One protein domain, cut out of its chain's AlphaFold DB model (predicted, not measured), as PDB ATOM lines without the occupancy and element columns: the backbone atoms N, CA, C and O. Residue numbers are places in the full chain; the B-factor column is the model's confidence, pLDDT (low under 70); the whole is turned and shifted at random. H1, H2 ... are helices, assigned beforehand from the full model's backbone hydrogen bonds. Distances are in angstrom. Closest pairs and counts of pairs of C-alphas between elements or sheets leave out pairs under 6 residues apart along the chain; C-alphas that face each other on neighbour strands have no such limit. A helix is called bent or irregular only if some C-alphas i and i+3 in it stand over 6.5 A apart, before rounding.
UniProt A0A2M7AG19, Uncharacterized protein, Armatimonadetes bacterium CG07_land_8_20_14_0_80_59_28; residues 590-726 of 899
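Overview. This is residues 590 to 726 of the 899 residues of an uncharacterized protein of Armatimonadetes bacterium CG07_land_8_20_14_0_80_59_28 (UniProt A0A2M7AG19). An up-and-down bundle of three helices, H1, H2 and H3, makes one end of the domain, and a helical hairpin of H7 and H8, the longest helix, makes the other. H3 is in the middle: H6 packs side by side on it, away from H2, while the short helices H4 and H5 pack on H2 and on H3. The printed part has 137 residues with eight named helices, H1 to H8 in order along the chain, and no named strand, and its class is all helix. The whole is compact, with a radius of gyration of the C-alphas of 14.4 A and spans of 49 by 33 by 24 A.

Along the chain. H8, residues 710 to 726, is 25.3 A long and ends with C-alpha 726 at (184.627, 222.960, 173.191). H7, residues 694 to 706, is 19.6 A long; it is irregular, but only just: C-alphas 699 and 702 are 6.6 A apart. H6 is residues 677 to 687. H5, residues 665 to 670, and H4, residues 654 to 659, have six residues each. H3, residues 633 to 645, is 18.9 A long and begins with C-alpha 633 at (190.286, 254.886, 159.593). H2, residues 611 to 623, is 18.4 A long. H1, residues 596 to 606, begins with C-alpha 596 at (198.022, 252.326, 150.906).

Arrangement. H3 is the hub, touching four other helices. It touches H1 at a shallow tilt of 9 degrees, the same way, with the closest C-alphas, of Leu 601 and Ala 639, 5.8 A apart. H2 and H3 form a hairpin at 3 degrees; the closest C-alphas are those of Ile 618 and Gly 636, 5.9 A apart. H6 touches H3 at a shallow tilt of 20 degrees, with the C-alphas of Leu 638 and Ile 683 the closest, 5.6 A apart. H5 touches residues 633 to 637 of H3 alone, at a steep tilt of 51 degrees, closest at the C-alphas of Pro 633 and Leu 670, 6.3 A. H4 touches residues 612 to 615 of H2 alone, with the C-alphas of Val 615 and Leu 656 the closest, 6.1 A apart. H4 and H5 touch only at the corner. H7 and H8 form a hairpin at 19 degrees, closest at the C-alphas of Val 701 and Ala 713, 5.0 A. H3 and H7 are near each other; H3 and H8 are apart. Every O i to N i+4 pair is within hydrogen-bond range in H1, H2, H3, H4, H5 and H6, against 5 of 9 in H7 and 11 of 13 in H8.

Size, cuts and confidence. The two C-alphas farthest apart, those of Asn 591 and Thr 725, are 49.2 A apart. The printed part has no cut and no long link. Mean pLDDT of the printed part is 80.2; it is under 70 at residues 590 to 595, 624 to 627, 647 to 654 and 722 to 726.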
ATOM      1  N   SER A 590     200.875 253.959 140.622       43.50
ATOM      2  CA  SER A 590     199.755 254.768 141.141       43.50
ATOM      3  C   SER A 590     200.110 255.354 142.507       43.50
ATOM      4  O   SER A 590     199.938 254.750 143.555       43.50
ATOM      5  N   ASN A 591     200.613 256.583 142.474       49.75
ATOM      6  CA  ASN A 591     200.885 257.413 143.643       49.75
ATOM      7  C   ASN A 591     199.585 258.123 144.089       49.75
ATOM      8  O   ASN A 591     199.525 259.350 144.120       49.75
ATOM      9  N   SER A 592     198.500 257.369 144.305       52.38
ATOM     10  CA  SER A 592     197.222 257.911 144.785       52.38
ATOM     11  C   SER A 592     196.955 257.483 146.227       52.38
ATOM     12  O   SER A 592     197.305 256.376 146.634       52.38
ATOM     13  N   GLU A 593     196.270 258.346 146.984       49.38
ATOM     14  CA  GLU A 593     195.757 258.085 148.343       49.38
ATOM     15  C   GLU A 593     194.944 256.769 148.456       49.38
ATOM     16  O   GLU A 593     194.722 256.273 149.553       49.38
ATOM     17  N   LEU A 594     194.538 256.152 147.333       52.00
ATOM     18  CA  LEU A 594     193.713 254.939 147.268       52.00
ATOM     19  C   LEU A 594     194.461 253.587 147.364       52.00
ATOM     20  O   LEU A 594     193.797 252.556 147.323       52.00
ATOM     21  N   VAL A 595     195.796 253.536 147.479       69.38
ATOM     22  CA  VAL A 595     196.565 252.265 147.336       69.38
ATOM     23  C   VAL A 595     197.276 251.812 148.625       69.38
ATOM     24  O   VAL A 595     197.788 250.694 148.717       69.38
ATOM     25  N   TRP A 596     197.286 252.640 149.673       81.19
ATOM     26  CA  TRP A 596     198.022 252.326 150.906       81.19
ATOM     27  C   TRP A 596     197.385 251.246 151.775       81.19
ATOM     28  O   TRP A 596     198.118 250.591 152.512       81.19
ATOM     29  N   LYS A 597     196.075 251.001 151.651       82.75
ATOM     30  CA  LYS A 597     195.405 249.862 152.297       82.75
ATOM     31  C   LYS A 597     196.086 248.549 151.897       82.75
ATOM     32  O   LYS A 597     196.704 247.900 152.734       82.75
ATOM     33  N   ASP A 598     196.045 248.201 150.613       82.00
ATOM     34  CA  ASP A 598     196.550 246.913 150.115       82.00
ATOM     35  C   ASP A 598     198.063 246.779 150.300       82.00
ATOM     36  O   ASP A 598     198.576 245.706 150.629       82.00
ATOM     37  N   ARG A 599     198.792 247.890 150.155       84.44
ATOM     38  CA  ARG A 599     200.239 247.910 150.365       84.44
ATOM     39  C   ARG A 599     200.612 247.687 151.825       84.44
ATOM     40  O   ARG A 599     201.494 246.877 152.101       84.44
ATOM     41  N   ALA A 600     199.952 248.377 152.755       85.94
ATOM     42  CA  ALA A 600     200.190 248.189 154.181       85.94
ATOM     43  C   ALA A 600     199.859 246.757 154.608       85.94
ATOM     44  O   ALA A 600     200.642 246.158 155.337       85.94
ATOM     45  N   LEU A 601     198.759 246.187 154.101       86.44
ATOM     46  CA  LEU A 601     198.400 244.787 154.344       86.44
ATOM     47  C   LEU A 601     199.479 243.831 153.825       86.44
ATOM     48  O   LEU A 601     199.948 242.990 154.583       86.44
ATOM     49  N   THR A 602     199.947 244.021 152.589       87.00
ATOM     50  CA  THR A 602     201.017 243.198 151.997       87.00
ATOM     51  C   THR A 602     202.306 243.265 152.819       87.00
ATOM     52  O   THR A 602     202.927 242.241 153.089       87.00
ATOM     53  N   LEU A 603     202.711 244.466 153.246       86.69
ATOM     54  CA  LEU A 603     203.913 244.668 154.060       86.69
ATOM     55  C   LEU A 603     203.780 244.026 155.445       86.69
ATOM     56  O   LEU A 603     204.713 243.383 155.917       86.69
ATOM     57  N   ILE A 604     202.619 244.178 156.081       86.44
ATOM     58  CA  ILE A 604     202.312 243.560 157.373       86.44
ATOM     59  C   ILE A 604     202.366 242.035 157.259       86.44
ATOM     60  O   ILE A 604     203.027 241.391 158.069       86.44
ATOM     61  N   GLU A 605     201.721 241.458 156.247       83.81
ATOM     62  CA  GLU A 605     201.693 240.010 156.029       83.81
ATOM     63  C   GLU A 605     203.072 239.439 155.688       83.81
ATOM     64  O   GLU A 605     203.434 238.366 156.173       83.81
ATOM     65  N   ALA A 606     203.877 240.165 154.911       83.88
ATOM     66  CA  ALA A 606     205.248 239.772 154.596       83.88
ATOM     67  C   ALA A 606     206.182 239.821 155.822       83.88
ATOM     68  O   ALA A 606     207.218 239.149 155.840       83.88
ATOM     69  N   HIS A 607     205.840 240.609 156.847       85.75
ATOM     70  CA  HIS A 607     206.718 240.922 157.978       85.75
ATOM     71  C   HIS A 607     206.046 240.718 159.344       85.75
ATOM     72  O   HIS A 607     206.317 241.447 160.299       85.75
ATOM     73  N   LEU A 608     205.226 239.670 159.479       81.25
ATOM     74  CA  LEU A 608     204.506 239.337 160.720       81.25
ATOM     75  C   LEU A 608     205.414 239.127 161.949       81.25
ATOM     76  O   LEU A 608     204.962 239.291 163.082       81.25
ATOM     77  N   ALA A 609     206.702 238.835 161.746       80.81
ATOM     78  CA  ALA A 609     207.711 238.761 162.808       80.81
ATOM     79  C   ALA A 609     208.057 240.128 163.453       80.81
ATOM     80  O   ALA A 609     208.763 240.176 164.464       80.81
ATOM     81  N   PHE A 610     207.555 241.242 162.902       86.25
ATOM     82  CA  PHE A 610     207.863 242.620 163.305       86.25
ATOM     83  C   PHE A 610     206.590 243.426 163.645       86.25
ATOM     84  O   PHE A 610     206.231 244.394 162.968       86.25
ATOM     85  N   PRO A 611     205.846 243.032 164.696       84.44
ATOM     86  CA  PRO A 611     204.537 243.613 164.977       84.44
ATOM     87  C   PRO A 611     204.580 245.068 165.459       84.44
ATOM     88  O   PRO A 611     203.637 245.819 165.210       84.44
ATOM     89  N   LYS A 612     205.651 245.489 166.143       87.12
ATOM     90  CA  LYS A 612     205.805 246.874 166.626       87.12
ATOM     91  C   LYS A 612     205.981 247.843 165.464       87.12
ATOM     92  O   LYS A 612     205.443 248.945 165.481       87.12
ATOM     93  N   GLU A 613     206.705 247.399 164.450       90.38
ATOM     94  CA  GLU A 613     206.930 248.095 163.196       90.38
ATOM     95  C   GLU A 613     205.630 248.203 162.397       90.38
ATOM     96  O   GLU A 613     205.295 249.287 161.925       90.38
ATOM     97  N   GLY A 614     204.827 247.134 162.367       89.50
ATOM     98  CA  GLY A 614     203.472 247.174 161.815       89.50
ATOM     99  C   GLY A 614     202.556 248.174 162.532       89.50
ATOM    100  O   GLY A 614     201.869 248.958 161.881       89.50
ATOM    101  N   VAL A 615     202.577 248.212 163.870       89.62
ATOM    102  CA  VAL A 615     201.833 249.210 164.665       89.62
ATOM    103  C   VAL A 615     202.291 250.636 164.334       89.62
ATOM    104  O   VAL A 615     201.453 251.515 164.134       89.62
ATOM    105  N   ALA A 616     203.601 250.870 164.237       89.44
ATOM    106  CA  ALA A 616     204.158 252.175 163.881       89.44
ATOM    107  C   ALA A 616     203.782 252.608 162.454       89.44
ATOM    108  O   ALA A 616     203.467 253.779 162.230       89.44
ATOM    109  N   LEU A 617     203.760 251.667 161.503       89.88
ATOM    110  CA  LEU A 617     203.267 251.899 160.147       89.88
ATOM    111  C   LEU A 617     201.794 252.316 160.161       89.88
ATOM    112  O   LEU A 617     201.453 253.341 159.574       89.88
ATOM    113  N   ILE A 618     200.937 251.591 160.888       89.94
ATOM    114  CA  ILE A 618     199.513 251.933 161.021       89.94
ATOM    115  C   ILE A 618     199.348 253.334 161.618       89.94
ATOM    116  O   ILE A 618     198.602 254.145 161.079       89.94
ATOM    117  N   GLN A 619     200.065 253.654 162.697       88.31
ATOM    118  CA  GLN A 619     200.004 254.974 163.334       88.31
ATOM    119  C   GLN A 619     200.446 256.101 162.390       88.31
ATOM    120  O   GLN A 619     199.814 257.157 162.366       88.31
ATOM    121  N   THR A 620     201.493 255.864 161.596       87.19
ATOM    122  CA  THR A 620     202.017 256.830 160.619       87.19
ATOM    123  C   THR A 620     201.018 257.067 159.485       87.19
ATOM    124  O   THR A 620     200.727 258.211 159.152       87.19
ATOM    125  N   LEU A 621     200.427 256.001 158.938       86.88
ATOM    126  CA  LEU A 621     199.412 256.098 157.884       86.88
ATOM    127  C   LEU A 621     198.092 256.699 158.386       86.88
ATOM    128  O   LEU A 621     197.357 257.306 157.610       86.88
ATOM    129  N   LEU A 622     197.787 256.561 159.680       85.75
ATOM    130  CA  LEU A 622     196.646 257.229 160.296       85.75
ATOM    131  C   LEU A 622     196.911 258.720 160.513       85.75
ATOM    132  O   LEU A 622     195.980 259.504 160.366       85.75
ATOM    133  N   SER A 623     198.121 259.152 160.884       80.19
ATOM    134  CA  SER A 623     198.346 260.547 161.297       80.19
ATOM    135  C   SER A 623     197.993 261.564 160.201       80.19
ATOM    136  O   SER A 623     197.452 262.618 160.528       80.19
ATOM    137  N   GLY A 624     198.180 261.201 158.926       66.69
ATOM    138  CA  GLY A 624     197.845 262.035 157.765       66.69
ATOM    139  C   GLY A 624     198.898 263.100 157.440       66.69
ATOM    140  O   GLY A 624     198.694 263.906 156.540       66.69
ATOM    141  N   ASP A 625     200.036 263.093 158.139       59.16
ATOM    142  CA  ASP A 625     201.121 264.075 157.977       59.16
ATOM    143  C   ASP A 625     202.068 263.753 156.799       59.16
ATOM    144  O   ASP A 625     203.040 264.465 156.551       59.16
ATOM    145  N   SER A 626     201.793 262.666 156.074       60.62
ATOM    146  CA  SER A 626     202.580 262.145 154.957       60.62
ATOM    147  C   SER A 626     201.704 262.036 153.702       60.62
ATOM    148  O   SER A 626     200.515 261.743 153.826       60.62
ATOM    149  N   PRO A 627     202.257 262.185 152.478       59.03
ATOM    150  CA  PRO A 627     201.544 261.838 151.241       59.03
ATOM    151  C   PRO A 627     201.107 260.358 151.183       59.03
ATOM    152  O   PRO A 627     200.324 259.980 150.316       59.03
ATOM    153  N   ALA A 628     201.611 259.527 152.100       71.38
ATOM    154  CA  ALA A 628     201.132 258.183 152.377       71.38
ATOM    155  C   ALA A 628     200.187 258.181 153.588       71.38
ATOM    156  O   ALA A 628     200.634 258.355 154.723       71.38
ATOM    157  N   SER A 629     198.894 257.948 153.360       81.00
ATOM    158  CA  SER A 629     197.880 257.845 154.413       81.00
ATOM    159  C   SER A 629     196.838 256.781 154.073       81.00
ATOM    160  O   SER A 629     196.686 256.388 152.914       81.00
ATOM    161  N   PHE A 630     196.134 256.279 155.089       85.69
ATOM    162  CA  PHE A 630     194.943 255.471 154.841       85.69
ATOM    163  C   PHE A 630     193.818 256.346 154.289       85.69
ATOM    164  O   PHE A 630     193.573 257.437 154.801       85.69
ATOM    165  N   ALA A 631     193.086 255.823 153.304       81.00
ATOM    166  CA  ALA A 631     191.916 256.500 152.752       81.00
ATOM    167  C   ALA A 631     190.812 256.679 153.809       81.00
ATOM    168  O   ALA A 631     190.066 257.657 153.777       81.00
ATOM    169  N   GLN A 632     190.717 255.743 154.757       85.69
ATOM    170  CA  GLN A 632     189.769 255.791 155.866       85.69
ATOM    171  C   GLN A 632     190.320 255.116 157.137       85.69
ATOM    172  O   GLN A 632     191.132 254.191 157.049       85.69
ATOM    173  N   PRO A 633     189.831 255.487 158.336       88.25
ATOM    174  CA  PRO A 633     190.286 254.886 159.593       88.25
ATOM    175  C   PRO A 633     190.043 253.369 159.693       88.25
ATOM    176  O   PRO A 633     190.825 252.664 160.331       88.25
ATOM    177  N   TRP A 634     189.004 252.846 159.025       90.81
ATOM    178  CA  TRP A 634     188.691 251.411 158.981       90.81
ATOM    179  C   TRP A 634     189.780 250.560 158.310       90.81
ATOM    180  O   TRP A 634     189.936 249.391 158.659       90.81
ATOM    181  N   ASP A 635     190.585 251.136 157.413       90.38
ATOM    182  CA  ASP A 635     191.726 250.428 156.817       90.38
ATOM    183  C   ASP A 635     192.818 250.163 157.869       90.38
ATOM    184  O   ASP A 635     193.449 249.106 157.868       90.38
ATOM    185  N   GLY A 636     192.974 251.077 158.835       89.88
ATOM    186  CA  GLY A 636     193.847 250.893 159.994       89.88
ATOM    187  C   GLY A 636     193.347 249.809 160.955       89.88
ATOM    188  O   GLY A 636     194.159 249.067 161.507       89.88
ATOM    189  N   VAL A 637     192.022 249.664 161.113       91.75
ATOM    190  CA  VAL A 637     191.415 248.555 161.877       91.75
ATOM    191  C   VAL A 637     191.730 247.224 161.211       91.75
ATOM    192  O   VAL A 637     192.226 246.314 161.871       91.75
ATOM    193  N   LEU A 638     191.499 247.123 159.900       91.88
ATOM    194  CA  LEU A 638     191.801 245.917 159.135       91.88
ATOM    195  C   LEU A 638     193.289 245.550 159.253       91.88
ATOM    196  O   LEU A 638     193.609 244.426 159.632       91.88
ATOM    197  N   ALA A 639     194.198 246.502 159.039       90.75
ATOM    198  CA  ALA A 639     195.638 246.290 159.205       90.75
ATOM    199  C   ALA A 639     196.016 245.813 160.623       90.75
ATOM    200  O   ALA A 639     196.821 244.891 160.779       90.75
ATOM    201  N   GLY A 640     195.393 246.382 161.661       89.81
ATOM    202  CA  GLY A 640     195.573 245.950 163.049       89.81
ATOM    203  C   GLY A 640     195.108 244.511 163.299       89.81
ATOM    204  O   GLY A 640     195.773 243.764 164.016       89.81
ATOM    205  N   LEU A 641     194.012 244.084 162.670       89.81
ATOM    206  CA  LEU A 641     193.523 242.706 162.766       89.81
ATOM    207  C   LEU A 641     194.411 241.711 162.015       89.81
ATOM    208  O   LEU A 641     194.618 240.610 162.517       89.81
ATOM    209  N   HIS A 642     194.974 242.080 160.859       89.12
ATOM    210  CA  HIS A 642     195.960 241.238 160.165       89.12
ATOM    211  C   HIS A 642     197.220 241.032 161.022       89.12
ATOM    212  O   HIS A 642     197.710 239.907 161.128       89.12
ATOM    213  N   LEU A 643     197.692 242.077 161.719       87.44
ATOM    214  CA  LEU A 643     198.769 241.946 162.712       87.44
ATOM    215  C   LEU A 643     198.389 241.028 163.876       87.44
ATOM    216  O   LEU A 643     199.237 240.281 164.361       87.44
ATOM    217  N   LEU A 644     197.140 241.093 164.343       86.38
ATOM    218  CA  LEU A 644     196.646 240.234 165.419       86.38
ATOM    219  C   LEU A 644     196.553 238.765 164.972       86.38
ATOM    220  O   LEU A 644     196.944 237.871 165.717       86.38
ATOM    221  N   ALA A 645     196.098 238.521 163.743       84.56
ATOM    222  CA  ALA A 645     195.930 237.191 163.162       84.56
ATOM    223  C   ALA A 645     197.256 236.477 162.835       84.56
ATOM    224  O   ALA A 645     197.277 235.259 162.708       84.56
ATOM    225  N   GLY A 646     198.368 237.196 162.683       75.38
ATOM    226  CA  GLY A 646     199.657 236.602 162.308       75.38
ATOM    227  C   GLY A 646     200.526 236.063 163.454       75.38
ATOM    228  O   GLY A 646     201.687 235.740 163.210       75.38
ATOM    229  N   ARG A 647     200.042 236.009 164.704       65.88
ATOM    230  CA  ARG A 647     200.895 235.828 165.900       65.88
ATOM    231  C   ARG A 647     201.031 234.388 166.409       65.88
ATOM    232  O   ARG A 647     200.044 233.740 166.740       65.88
ATOM    233  N   LEU A 648     202.282 233.974 166.650       47.91
ATOM    234  CA  LEU A 648     202.686 232.861 167.521       47.91
ATOM    235  C   LEU A 648     203.526 233.424 168.697       47.91
ATOM    236  O   LEU A 648     204.711 233.692 168.544       47.91
ATOM    237  N   THR A 649     202.911 233.552 169.880       38.72
ATOM    238  CA  THR A 649     203.501 233.698 171.245       38.72
ATOM    239  C   THR A 649     203.789 235.079 171.897       38.72
ATOM    240  O   THR A 649     204.368 235.998 171.330       38.72
ATOM    241  N   THR A 650     203.420 235.103 173.194       39.91
ATOM    242  CA  THR A 650     203.651 236.013 174.348       39.91
ATOM    243  C   THR A 650     202.981 237.398 174.427       39.91
ATOM    244  O   THR A 650     203.031 238.228 173.525       39.91
ATOM    245  N   ASP A 651     202.335 237.628 175.578       43.81
ATOM    246  CA  ASP A 651     201.691 238.870 176.015       43.81
ATOM    247  C   ASP A 651     202.694 240.034 176.057       43.81
ATOM    248  O   ASP A 651     203.540 240.088 176.949       43.81
ATOM    249  N   GLY A 652     202.637 240.973 175.101       45.94
ATOM    250  CA  GLY A 652     203.680 242.006 175.079       45.94
ATOM    251  C   GLY A 652     203.601 243.191 174.120       45.94
ATOM    252  O   GLY A 652     204.579 243.930 174.075       45.94
ATOM    253  N   ASP A 653     202.503 243.454 173.404       62.28
ATOM    254  CA  ASP A 653     202.414 244.677 172.581       62.28
ATOM    255  C   ASP A 653     201.286 245.592 173.040       62.28
ATOM    256  O   ASP A 653     200.209 245.647 172.447       62.28
ATOM    257  N   ALA A 654     201.579 246.357 174.094       68.50
ATOM    258  CA  ALA A 654     200.732 247.447 174.568       68.50
ATOM    259  C   ALA A 654     200.308 248.390 173.427       68.50
ATOM    260  O   ALA A 654     199.191 248.877 173.443       68.50
ATOM    261  N   GLY A 655     201.151 248.591 172.404       77.12
ATOM    262  CA  GLY A 655     200.836 249.447 171.255       77.12
ATOM    263  C   GLY A 655     199.703 248.931 170.358       77.12
ATOM    264  O   GLY A 655     198.870 249.725 169.936       77.12
ATOM    265  N   LEU A 656     199.630 247.619 170.088       84.12
ATOM    266  CA  LEU A 656     198.541 247.045 169.281       84.12
ATOM    267  C   LEU A 656     197.216 247.087 170.049       84.12
ATOM    268  O   LEU A 656     196.184 247.454 169.494       84.12
ATOM    269  N   TRP A 657     197.250 246.755 171.341       84.69
ATOM    270  CA  TRP A 657     196.062 246.839 172.189       84.69
ATOM    271  C   TRP A 657     195.635 248.285 172.454       84.69
ATOM    272  O   TRP A 657     194.445 248.548 172.532       84.69
ATOM    273  N   GLU A 658     196.567 249.239 172.500       84.25
ATOM    274  CA  GLU A 658     196.245 250.670 172.549       84.25
ATOM    275  C   GLU A 658     195.584 251.158 171.250       84.25
ATOM    276  O   GLU A 658     194.729 252.043 171.285       84.25
ATOM    277  N   LEU A 659     195.929 250.569 170.098       83.69
ATOM    278  CA  LEU A 659     195.217 250.825 168.845       83.69
ATOM    279  C   LEU A 659     193.793 250.249 168.869       83.69
ATOM    280  O   LEU A 659     192.866 250.944 168.464       83.69
ATOM    281  N   LEU A 660     193.621 249.010 169.345       84.81
ATOM    282  CA  LEU A 660     192.367 248.237 169.282       84.81
ATOM    283  C   LEU A 660     191.568 248.202 170.604       84.81
ATOM    284  O   LEU A 660     190.783 247.281 170.817       84.81
ATOM    285  N   ARG A 661     191.751 249.172 171.508       86.12
ATOM    286  CA  ARG A 661     190.935 249.324 172.735       86.12
ATOM    287  C   ARG A 661     189.754 250.262 172.500       86.12
ATOM    288  O   ARG A 661     189.840 251.174 171.680       86.12
ATOM    289  N   ALA A 662     188.700 250.114 173.299       81.19
ATOM    290  CA  ALA A 662     187.475 250.916 173.195       81.19
ATOM    291  C   ALA A 662     187.696 252.445 173.260       81.19
ATOM    292  O   ALA A 662     186.975 253.210 172.630       81.19
ATOM    293  N   GLU A 663     188.741 252.910 173.948       78.38
ATOM    294  CA  GLU A 663     189.101 254.339 174.065       78.38
ATOM    295  C   GLU A 663     190.411 254.705 173.331       78.38
ATOM    296  O   GLU A 663     191.106 255.651 173.700       78.38
ATOM    297  N   GLY A 664     190.805 253.908 172.339       76.19
ATOM    298  CA  GLY A 664     192.081 254.019 171.637       76.19
ATOM    299  C   GLY A 664     192.095 255.073 170.529       76.19
ATOM    300  O   GLY A 664     191.106 255.742 170.227       76.19
ATOM    301  N   LEU A 665     193.245 255.216 169.866       74.69
ATOM    302  CA  LEU A 665     193.406 256.175 168.765       74.69
ATOM    303  C   LEU A 665     192.472 255.875 167.577       74.69
ATOM    304  O   LEU A 665     191.973 256.808 166.951       74.69
ATOM    305  N   LEU A 666     192.224 254.594 167.276       83.88
ATOM    306  CA  LEU A 666     191.295 254.196 166.218       83.88
ATOM    307  C   LEU A 666     189.840 254.426 166.626       83.88
ATOM    308  O   LEU A 666     189.119 255.041 165.852       83.88
ATOM    309  N   SER A 667     189.410 254.023 167.826       81.25
ATOM    310  CA  SER A 667     188.006 254.190 168.234       81.25
ATOM    311  C   SER A 667     187.579 255.662 168.233       81.25
ATOM    312  O   SER A 667     186.530 255.991 167.689       81.25
ATOM    313  N   ASN A 668     188.449 256.566 168.695       78.25
ATOM    314  CA  ASN A 668     188.213 258.013 168.642       78.25
ATOM    315  C   ASN A 668     188.081 258.566 167.210       78.25
ATOM    316  O   ASN A 668     187.381 259.551 166.994       78.25
ATOM    317  N   ARG A 669     188.761 257.959 166.231       81.56
ATOM    318  CA  ARG A 669     188.719 258.368 164.815       81.56
ATOM    319  C   ARG A 669     187.584 257.718 164.027       81.56
ATOM    320  O   ARG A 669     187.300 258.169 162.924       81.56
ATOM    321  N   LEU A 670     186.976 256.665 164.569       86.25
ATOM    322  CA  LEU A 670     185.857 255.944 163.961       86.25
ATOM    323  C   LEU A 670     184.497 256.547 164.330       86.25
ATOM    324  O   LEU A 670     183.493 256.197 163.715       86.25
ATOM    325  N   VAL A 671     184.459 257.475 165.294       76.19
ATOM    326  CA  VAL A 671     183.247 258.221 165.655       76.19
ATOM    327  C   VAL A 671     182.673 258.889 164.399       76.19
ATOM    328  O   VAL A 671     183.393 259.559 163.661       76.19
ATOM    329  N   ASP A 672     181.386 258.660 164.138       73.25
ATOM    330  CA  ASP A 672     180.647 259.150 162.965       73.25
ATOM    331  C   ASP A 672     181.166 258.667 161.589       73.25
ATOM    332  O   ASP A 672     180.819 259.246 160.558       73.25
ATOM    333  N   THR A 673     181.967 257.592 161.538       83.88
ATOM    334  CA  THR A 673     182.488 257.011 160.284       83.88
ATOM    335  C   THR A 673     181.924 255.608 160.033       83.88
ATOM    336  O   THR A 673     182.334 254.643 160.675       83.88
ATOM    337  N   GLU A 674     181.023 255.458 159.057       85.06
ATOM    338  CA  GLU A 674     180.473 254.143 158.676       85.06
ATOM    339  C   GLU A 674     181.539 253.222 158.055       85.06
ATOM    340  O   GLU A 674     182.368 253.665 157.257       85.06
ATOM    341  N   CYS A 675     181.513 251.927 158.401       87.25
ATOM    342  CA  CYS A 675     182.407 250.923 157.822       87.25
ATOM    343  C   CYS A 675     181.956 250.548 156.401       87.25
ATOM    344  O   CYS A 675     180.851 250.015 156.242       87.25
ATOM    345  N   PRO A 676     182.775 250.748 155.349       89.62
ATOM    346  CA  PRO A 676     182.387 250.333 154.007       89.62
ATOM    347  C   PRO A 676     182.211 248.826 153.914       89.62
ATOM    348  O   PRO A 676     183.018 248.065 154.447       89.62
ATOM    349  N   THR A 677     181.206 248.395 153.153       87.62
ATOM    350  CA  THR A 677     180.809 246.985 153.031       87.62
ATOM    351  C   THR A 677     181.977 246.059 152.687       87.62
ATOM    352  O   THR A 677     182.113 244.995 153.278       87.62
ATOM    353  N   GLU A 678     182.858 246.470 151.774       86.44
ATOM    354  CA  GLU A 678     184.024 245.674 151.366       86.44
ATOM    355  C   GLU A 678     185.048 245.497 152.503       86.44
ATOM    356  O   GLU A 678     185.518 244.386 152.768       86.44
ATOM    357  N   THR A 679     185.370 246.579 153.218       88.19
ATOM    358  CA  THR A 679     186.268 246.533 154.380       88.19
ATOM    359  C   THR A 679     185.627 245.766 155.540       88.19
ATOM    360  O   THR A 679     186.323 244.993 156.194       88.19
ATOM    361  N   ARG A 680     184.308 245.885 155.746       90.75
ATOM    362  CA  ARG A 680     183.550 245.128 156.755       90.75
ATOM    363  C   ARG A 680     183.625 243.621 156.514       90.75
ATOM    364  O   ARG A 680     183.904 242.871 157.446       90.75
ATOM    365  N   GLU A 681     183.450 243.173 155.269       89.94
ATOM    366  CA  GLU A 681     183.602 241.757 154.906       89.94
ATOM    367  C   GLU A 681     185.046 241.267 155.090       89.94
ATOM    368  O   GLU A 681     185.260 240.165 155.593       89.94
ATOM    369  N   SER A 682     186.051 242.095 154.779       90.62
ATOM    370  CA  SER A 682     187.459 241.758 155.045       90.62
ATOM    371  C   SER A 682     187.752 241.636 156.544       90.62
ATOM    372  O   SER A 682     188.372 240.670 156.978       90.62
ATOM    373  N   ILE A 683     187.249 242.572 157.356       93.19
ATOM    374  CA  ILE A 683     187.358 242.537 158.821       93.19
ATOM    375  C   ILE A 683     186.726 241.252 159.364       93.19
ATOM    376  O   ILE A 683     187.351 240.529 160.141       93.19
ATOM    377  N   ARG A 684     185.509 240.935 158.912       93.19
ATOM    378  CA  ARG A 684     184.787 239.722 159.297       93.19
ATOM    379  C   ARG A 684     185.565 238.460 158.924       93.19
ATOM    380  O   ARG A 684     185.705 237.563 159.755       93.19
ATOM    381  N   ALA A 685     186.122 238.404 157.715       90.06
ATOM    382  CA  ALA A 685     186.930 237.277 157.257       90.06
ATOM    383  C   ALA A 685     188.164 237.047 158.144       90.06
ATOM    384  O   ALA A 685     188.473 235.903 158.474       90.06
ATOM    385  N   VAL A 686     188.843 238.115 158.578       89.62
ATOM    386  CA  VAL A 686     190.015 238.014 159.462       89.62
ATOM    387  C   VAL A 686     189.616 237.574 160.873       89.62
ATOM    388  O   VAL A 686     190.231 236.649 161.408       89.62
ATOM    389  N   LEU A 687     188.563 238.167 161.450       89.31
ATOM    390  CA  LEU A 687     188.068 237.846 162.798       89.31
ATOM    391  C   LEU A 687     187.693 236.371 162.959       89.31
ATOM    392  O   LEU A 687     188.021 235.755 163.971       89.31
ATOM    393  N   PHE A 688     187.048 235.801 161.942       87.62
ATOM    394  CA  PHE A 688     186.569 234.418 161.956       87.62
ATOM    395  C   PHE A 688     187.465 233.451 161.170       87.62
ATOM    396  O   PHE A 688     187.077 232.313 160.919       87.62
ATOM    397  N   SER A 689     188.686 233.864 160.817       84.06
ATOM    398  CA  SER A 689     189.662 233.017 160.111       84.06
ATOM    399  C   SER A 689     190.203 231.849 160.951       84.06
ATOM    400  O   SER A 689     190.912 230.994 160.422       84.06
ATOM    401  N   GLY A 690     189.935 231.839 162.262       78.50
ATOM    402  CA  GLY A 690     190.522 230.900 163.224       78.50
ATOM    403  C   GLY A 690     191.971 231.218 163.609       78.50
ATOM    404  O   GLY A 690     192.561 230.496 164.407       78.50
ATOM    405  N   ARG A 691     192.553 232.297 163.067       81.25
ATOM    406  CA  ARG A 691     193.946 232.696 163.326       81.25
ATOM    407  C   ARG A 691     194.124 233.574 164.570       81.25
ATOM    408  O   ARG A 691     195.230 233.684 165.082       81.25
ATOM    409  N   ILE A 692     193.051 234.196 165.062       83.12
ATOM    410  CA  ILE A 692     193.065 235.029 166.275       83.12
ATOM    411  C   ILE A 692     192.686 234.165 167.480       83.12
ATOM    412  O   ILE A 692     191.682 233.453 167.446       83.12
ATOM    413  N   ARG A 693     193.463 234.239 168.569       81.19
ATOM    414  CA  ARG A 693     193.183 233.454 169.781       81.19
ATOM    415  C   ARG A 693     191.880 233.909 170.433       81.19
ATOM    416  O   ARG A 693     191.584 235.099 170.497       81.19
ATOM    417  N   MET A 694     191.152 232.971 171.035       79.62
ATOM    418  CA  MET A 694     189.844 233.231 171.654       79.62
ATOM    419  C   MET A 694     189.889 234.339 172.727       79.62
ATOM    420  O   MET A 694     189.030 235.214 172.773       79.62
ATOM    421  N   GLN A 695     190.941 234.365 173.553       80.62
ATOM    422  CA  GLN A 695     191.143 235.405 174.573       80.62
ATOM    423  C   GLN A 695     191.421 236.796 173.977       80.62
ATOM    424  O   GLN A 695     191.112 237.807 174.597       80.62
ATOM    425  N   GLU A 696     192.026 236.863 172.792       82.88
ATOM    426  CA  GLU A 696     192.310 238.116 172.083       82.88
ATOM    427  C   GLU A 696     191.071 238.619 171.351       82.88
ATOM    428  O   GLU A 696     190.769 239.810 171.380       82.88
ATOM    429  N   LEU A 697     190.310 237.690 170.775       85.25
ATOM    430  CA  LEU A 697     189.027 237.962 170.153       85.25
ATOM    431  C   LEU A 697     188.020 238.544 171.168       85.25
ATOM    432  O   LEU A 697     187.270 239.456 170.837       85.25
ATOM    433  N   ALA A 698     188.067 238.103 172.431       84.94
ATOM    434  CA  ALA A 698     187.269 238.682 173.515       84.94
ATOM    435  C   ALA A 698     187.604 240.154 173.800       84.94
ATOM    436  O   ALA A 698     186.706 240.948 174.070       84.94
ATOM    437  N   LYS A 699     188.881 240.543 173.698       84.25
ATOM    438  CA  LYS A 699     189.337 241.914 173.984       84.25
ATOM    439  C   LYS A 699     188.866 242.929 172.938       84.25
ATOM    440  O   LYS A 699     188.713 244.099 173.268       84.25
ATOM    441  N   VAL A 700     188.625 242.499 171.696       87.69
ATOM    442  CA  VAL A 700     188.173 243.398 170.616       87.69
ATOM    443  C   VAL A 700     186.651 243.584 170.570       87.69
ATOM    444  O   VAL A 700     186.180 244.473 169.865       87.69
ATOM    445  N   VAL A 701     185.869 242.814 171.339       89.88
ATOM    446  CA  VAL A 701     184.400 242.963 171.408       89.88
ATOM    447  C   VAL A 701     184.014 244.376 171.844       89.88
ATOM    448  O   VAL A 701     183.222 245.040 171.175       89.88
ATOM    449  N   GLU A 702     184.613 244.859 172.936       85.19
ATOM    450  CA  GLU A 702     184.348 246.202 173.463       85.19
ATOM    451  C   GLU A 702     184.762 247.297 172.472       85.19
ATOM    452  O   GLU A 702     184.082 248.314 172.357       85.19
ATOM    453  N   PHE A 703     185.833 247.069 171.704       90.88
ATOM    454  CA  PHE A 703     186.271 247.983 170.653       90.88
ATOM    455  C   PHE A 703     185.220 248.130 169.549       90.88
ATOM    456  O   PHE A 703     184.805 249.252 169.262       90.88
ATOM    457  N   PHE A 704     184.728 247.028 168.976       90.81
ATOM    458  CA  PHE A 704     183.705 247.091 167.923       90.81
ATOM    459  C   PHE A 704     182.386 247.670 168.433       90.81
ATOM    460  O   PHE A 704     181.772 248.478 167.739       90.81
ATOM    461  N   ALA A 705     182.000 247.345 169.670       87.00
ATOM    462  CA  ALA A 705     180.838 247.950 170.311       87.00
ATOM    463  C   ALA A 705     180.995 249.475 170.452       87.00
ATOM    464  O   ALA A 705     180.083 250.221 170.096       87.00
ATOM    465  N   SER A 706     182.160 249.956 170.907       84.38
ATOM    466  CA  SER A 706     182.438 251.396 171.026       84.38
ATOM    467  C   SER A 706     182.564 252.120 169.682       84.38
ATOM    468  O   SER A 706     182.246 253.301 169.598       84.38
ATOM    469  N   ALA A 707     182.987 251.415 168.629       84.69
ATOM    470  CA  ALA A 707     183.125 251.950 167.277       84.69
ATOM    471  C   ALA A 707     181.791 251.972 166.499       84.69
ATOM    472  O   ALA A 707     181.776 252.341 165.330       84.69
ATOM    473  N   GLY A 708     180.676 251.566 167.124       82.81
ATOM    474  CA  GLY A 708     179.340 251.556 166.515       82.81
ATOM    475  C   GLY A 708     178.975 250.276 165.748       82.81
ATOM    476  O   GLY A 708     177.834 250.136 165.314       82.81
ATOM    477  N   GLU A 709     179.880 249.299 165.644       88.56
ATOM    478  CA  GLU A 709     179.671 248.001 164.977       88.56
ATOM    479  C   GLU A 709     179.078 246.956 165.942       88.56
ATOM    480  O   GLU A 709     179.669 245.913 166.237       88.56
ATOM    481  N   THR A 710     177.879 247.249 166.454       86.88
ATOM    482  CA  THR A 710     177.175 246.402 167.439       86.88
ATOM    483  C   THR A 710     176.854 245.000 166.911       86.88
ATOM    484  O   THR A 710     177.100 244.020 167.610       86.88
ATOM    485  N   ASP A 711     176.417 244.880 165.653       88.56
ATOM    486  CA  ASP A 711     176.135 243.582 165.020       88.56
ATOM    487  C   ASP A 711     177.364 242.659 164.998       88.56
ATOM    488  O   ASP A 711     177.263 241.454 165.253       88.56
ATOM    489  N   LEU A 712     178.536 243.227 164.692       87.88
ATOM    490  CA  LEU A 712     179.791 242.485 164.613       87.88
ATOM    491  C   LEU A 712     180.285 242.107 166.016       87.88
ATOM    492  O   LEU A 712     180.726 240.979 166.222       87.88
ATOM    493  N   ALA A 713     180.146 243.001 167.002       89.88
ATOM    494  CA  ALA A 713     180.453 242.711 168.403       89.88
ATOM    495  C   ALA A 713     179.598 241.553 168.962       89.88
ATOM    496  O   ALA A 713     180.115 240.662 169.649       89.88
ATOM    497  N   ASP A 714     178.311 241.511 168.611       90.38
ATOM    498  CA  ASP A 714     177.404 240.418 168.968       90.38
ATOM    499  C   ASP A 714     177.773 239.105 168.261       90.38
ATOM    500  O   ASP A 714     177.670 238.022 168.847       90.38
ATOM    501  N   GLU A 715     178.205 239.171 166.997       91.31
ATOM    502  CA  GLU A 715     178.692 238.006 166.246       91.31
ATOM    503  C   GLU A 715     179.947 237.404 166.883       91.31
ATOM    504  O   GLU A 715     180.002 236.190 167.103       91.31
ATOM    505  N   ILE A 716     180.904 238.250 167.268       89.25
ATOM    506  CA  ILE A 716     182.112 237.835 167.982       89.25
ATOM    507  C   ILE A 716     181.745 237.190 169.330       89.25
ATOM    508  O   ILE A 716     182.203 236.088 169.633       89.25
ATOM    509  N   SER A 717     180.869 237.823 170.115       87.38
ATOM    510  CA  SER A 717     180.444 237.321 171.433       87.38
ATOM    511  C   SER A 717     179.788 235.938 171.360       87.38
ATOM    512  O   SER A 717     180.075 235.058 172.177       87.38
ATOM    513  N   ARG A 718     178.952 235.704 170.341       85.88
ATOM    514  CA  ARG A 718     178.360 234.383 170.075       85.88
ATOM    515  C   ARG A 718     179.423 233.336 169.744       85.88
ATOM    516  O   ARG A 718     179.336 232.217 170.245       85.88
ATOM    517  N   HIS A 719     180.426 233.688 168.942       84.19
ATOM    518  CA  HIS A 719     181.516 232.781 168.577       84.19
ATOM    519  C   HIS A 719     182.356 232.355 169.795       84.19
ATOM    520  O   HIS A 719     182.610 231.164 169.982       84.19
ATOM    521  N   LEU A 720     182.698 233.302 170.679       80.00
ATOM    522  CA  LEU A 720     183.430 233.042 171.927       80.00
ATOM    523  C   LEU A 720     182.684 232.059 172.844       80.00
ATOM    524  O   LEU A 720     183.288 231.148 173.411       80.00
ATOM    525  N   SER A 721     181.359 232.216 172.960       76.88
ATOM    526  CA  SER A 721     180.523 231.347 173.795       76.88
ATOM    527  C   SER A 721     180.504 229.893 173.315       76.88
ATOM    528  O   SER A 721     180.439 228.994 174.148       76.88
ATOM    529  N   VAL A 722     180.545 229.653 172.001       69.94
ATOM    530  CA  VAL A 722     180.525 228.300 171.411       69.94
ATOM    531  C   VAL A 722     181.884 227.609 171.556       69.94
ATOM    532  O   VAL A 722     181.952 226.402 171.791       69.94
ATOM    533  N   ALA A 723     182.979 228.363 171.466       59.28
ATOM    534  CA  ALA A 723     184.324 227.818 171.617       59.28
ATOM    535  C   ALA A 723     184.687 227.481 173.074       59.28
ATOM    536  O   ALA A 723     185.360 226.482 173.320       59.28
ATOM    537  N   ALA A 724     184.205 228.262 174.050       53.66
ATOM    538  CA  ALA A 724     184.410 227.984 175.476       53.66
ATOM    539  C   ALA A 724     183.818 226.628 175.909       53.66
ATOM    540  O   ALA A 724     184.374 225.958 176.774       53.66
ATOM    541  N   THR A 725     182.730 226.193 175.267       50.09
ATOM    542  CA  THR A 725     182.143 224.861 175.471       50.09
ATOM    543  C   THR A 725     182.959 223.717 174.861       50.09
ATOM    544  O   THR A 725     182.849 222.602 175.352       50.09
ATOM    545  N   ALA A 726     183.792 223.974 173.846       42.94
ATOM    546  CA  ALA A 726     184.627 222.960 173.191       42.94
ATOM    547  C   ALA A 726     186.020 222.812 173.840       42.94
ATOM    548  O   ALA A 726     186.560 221.715 173.913       42.94
TER     549      ALA A 726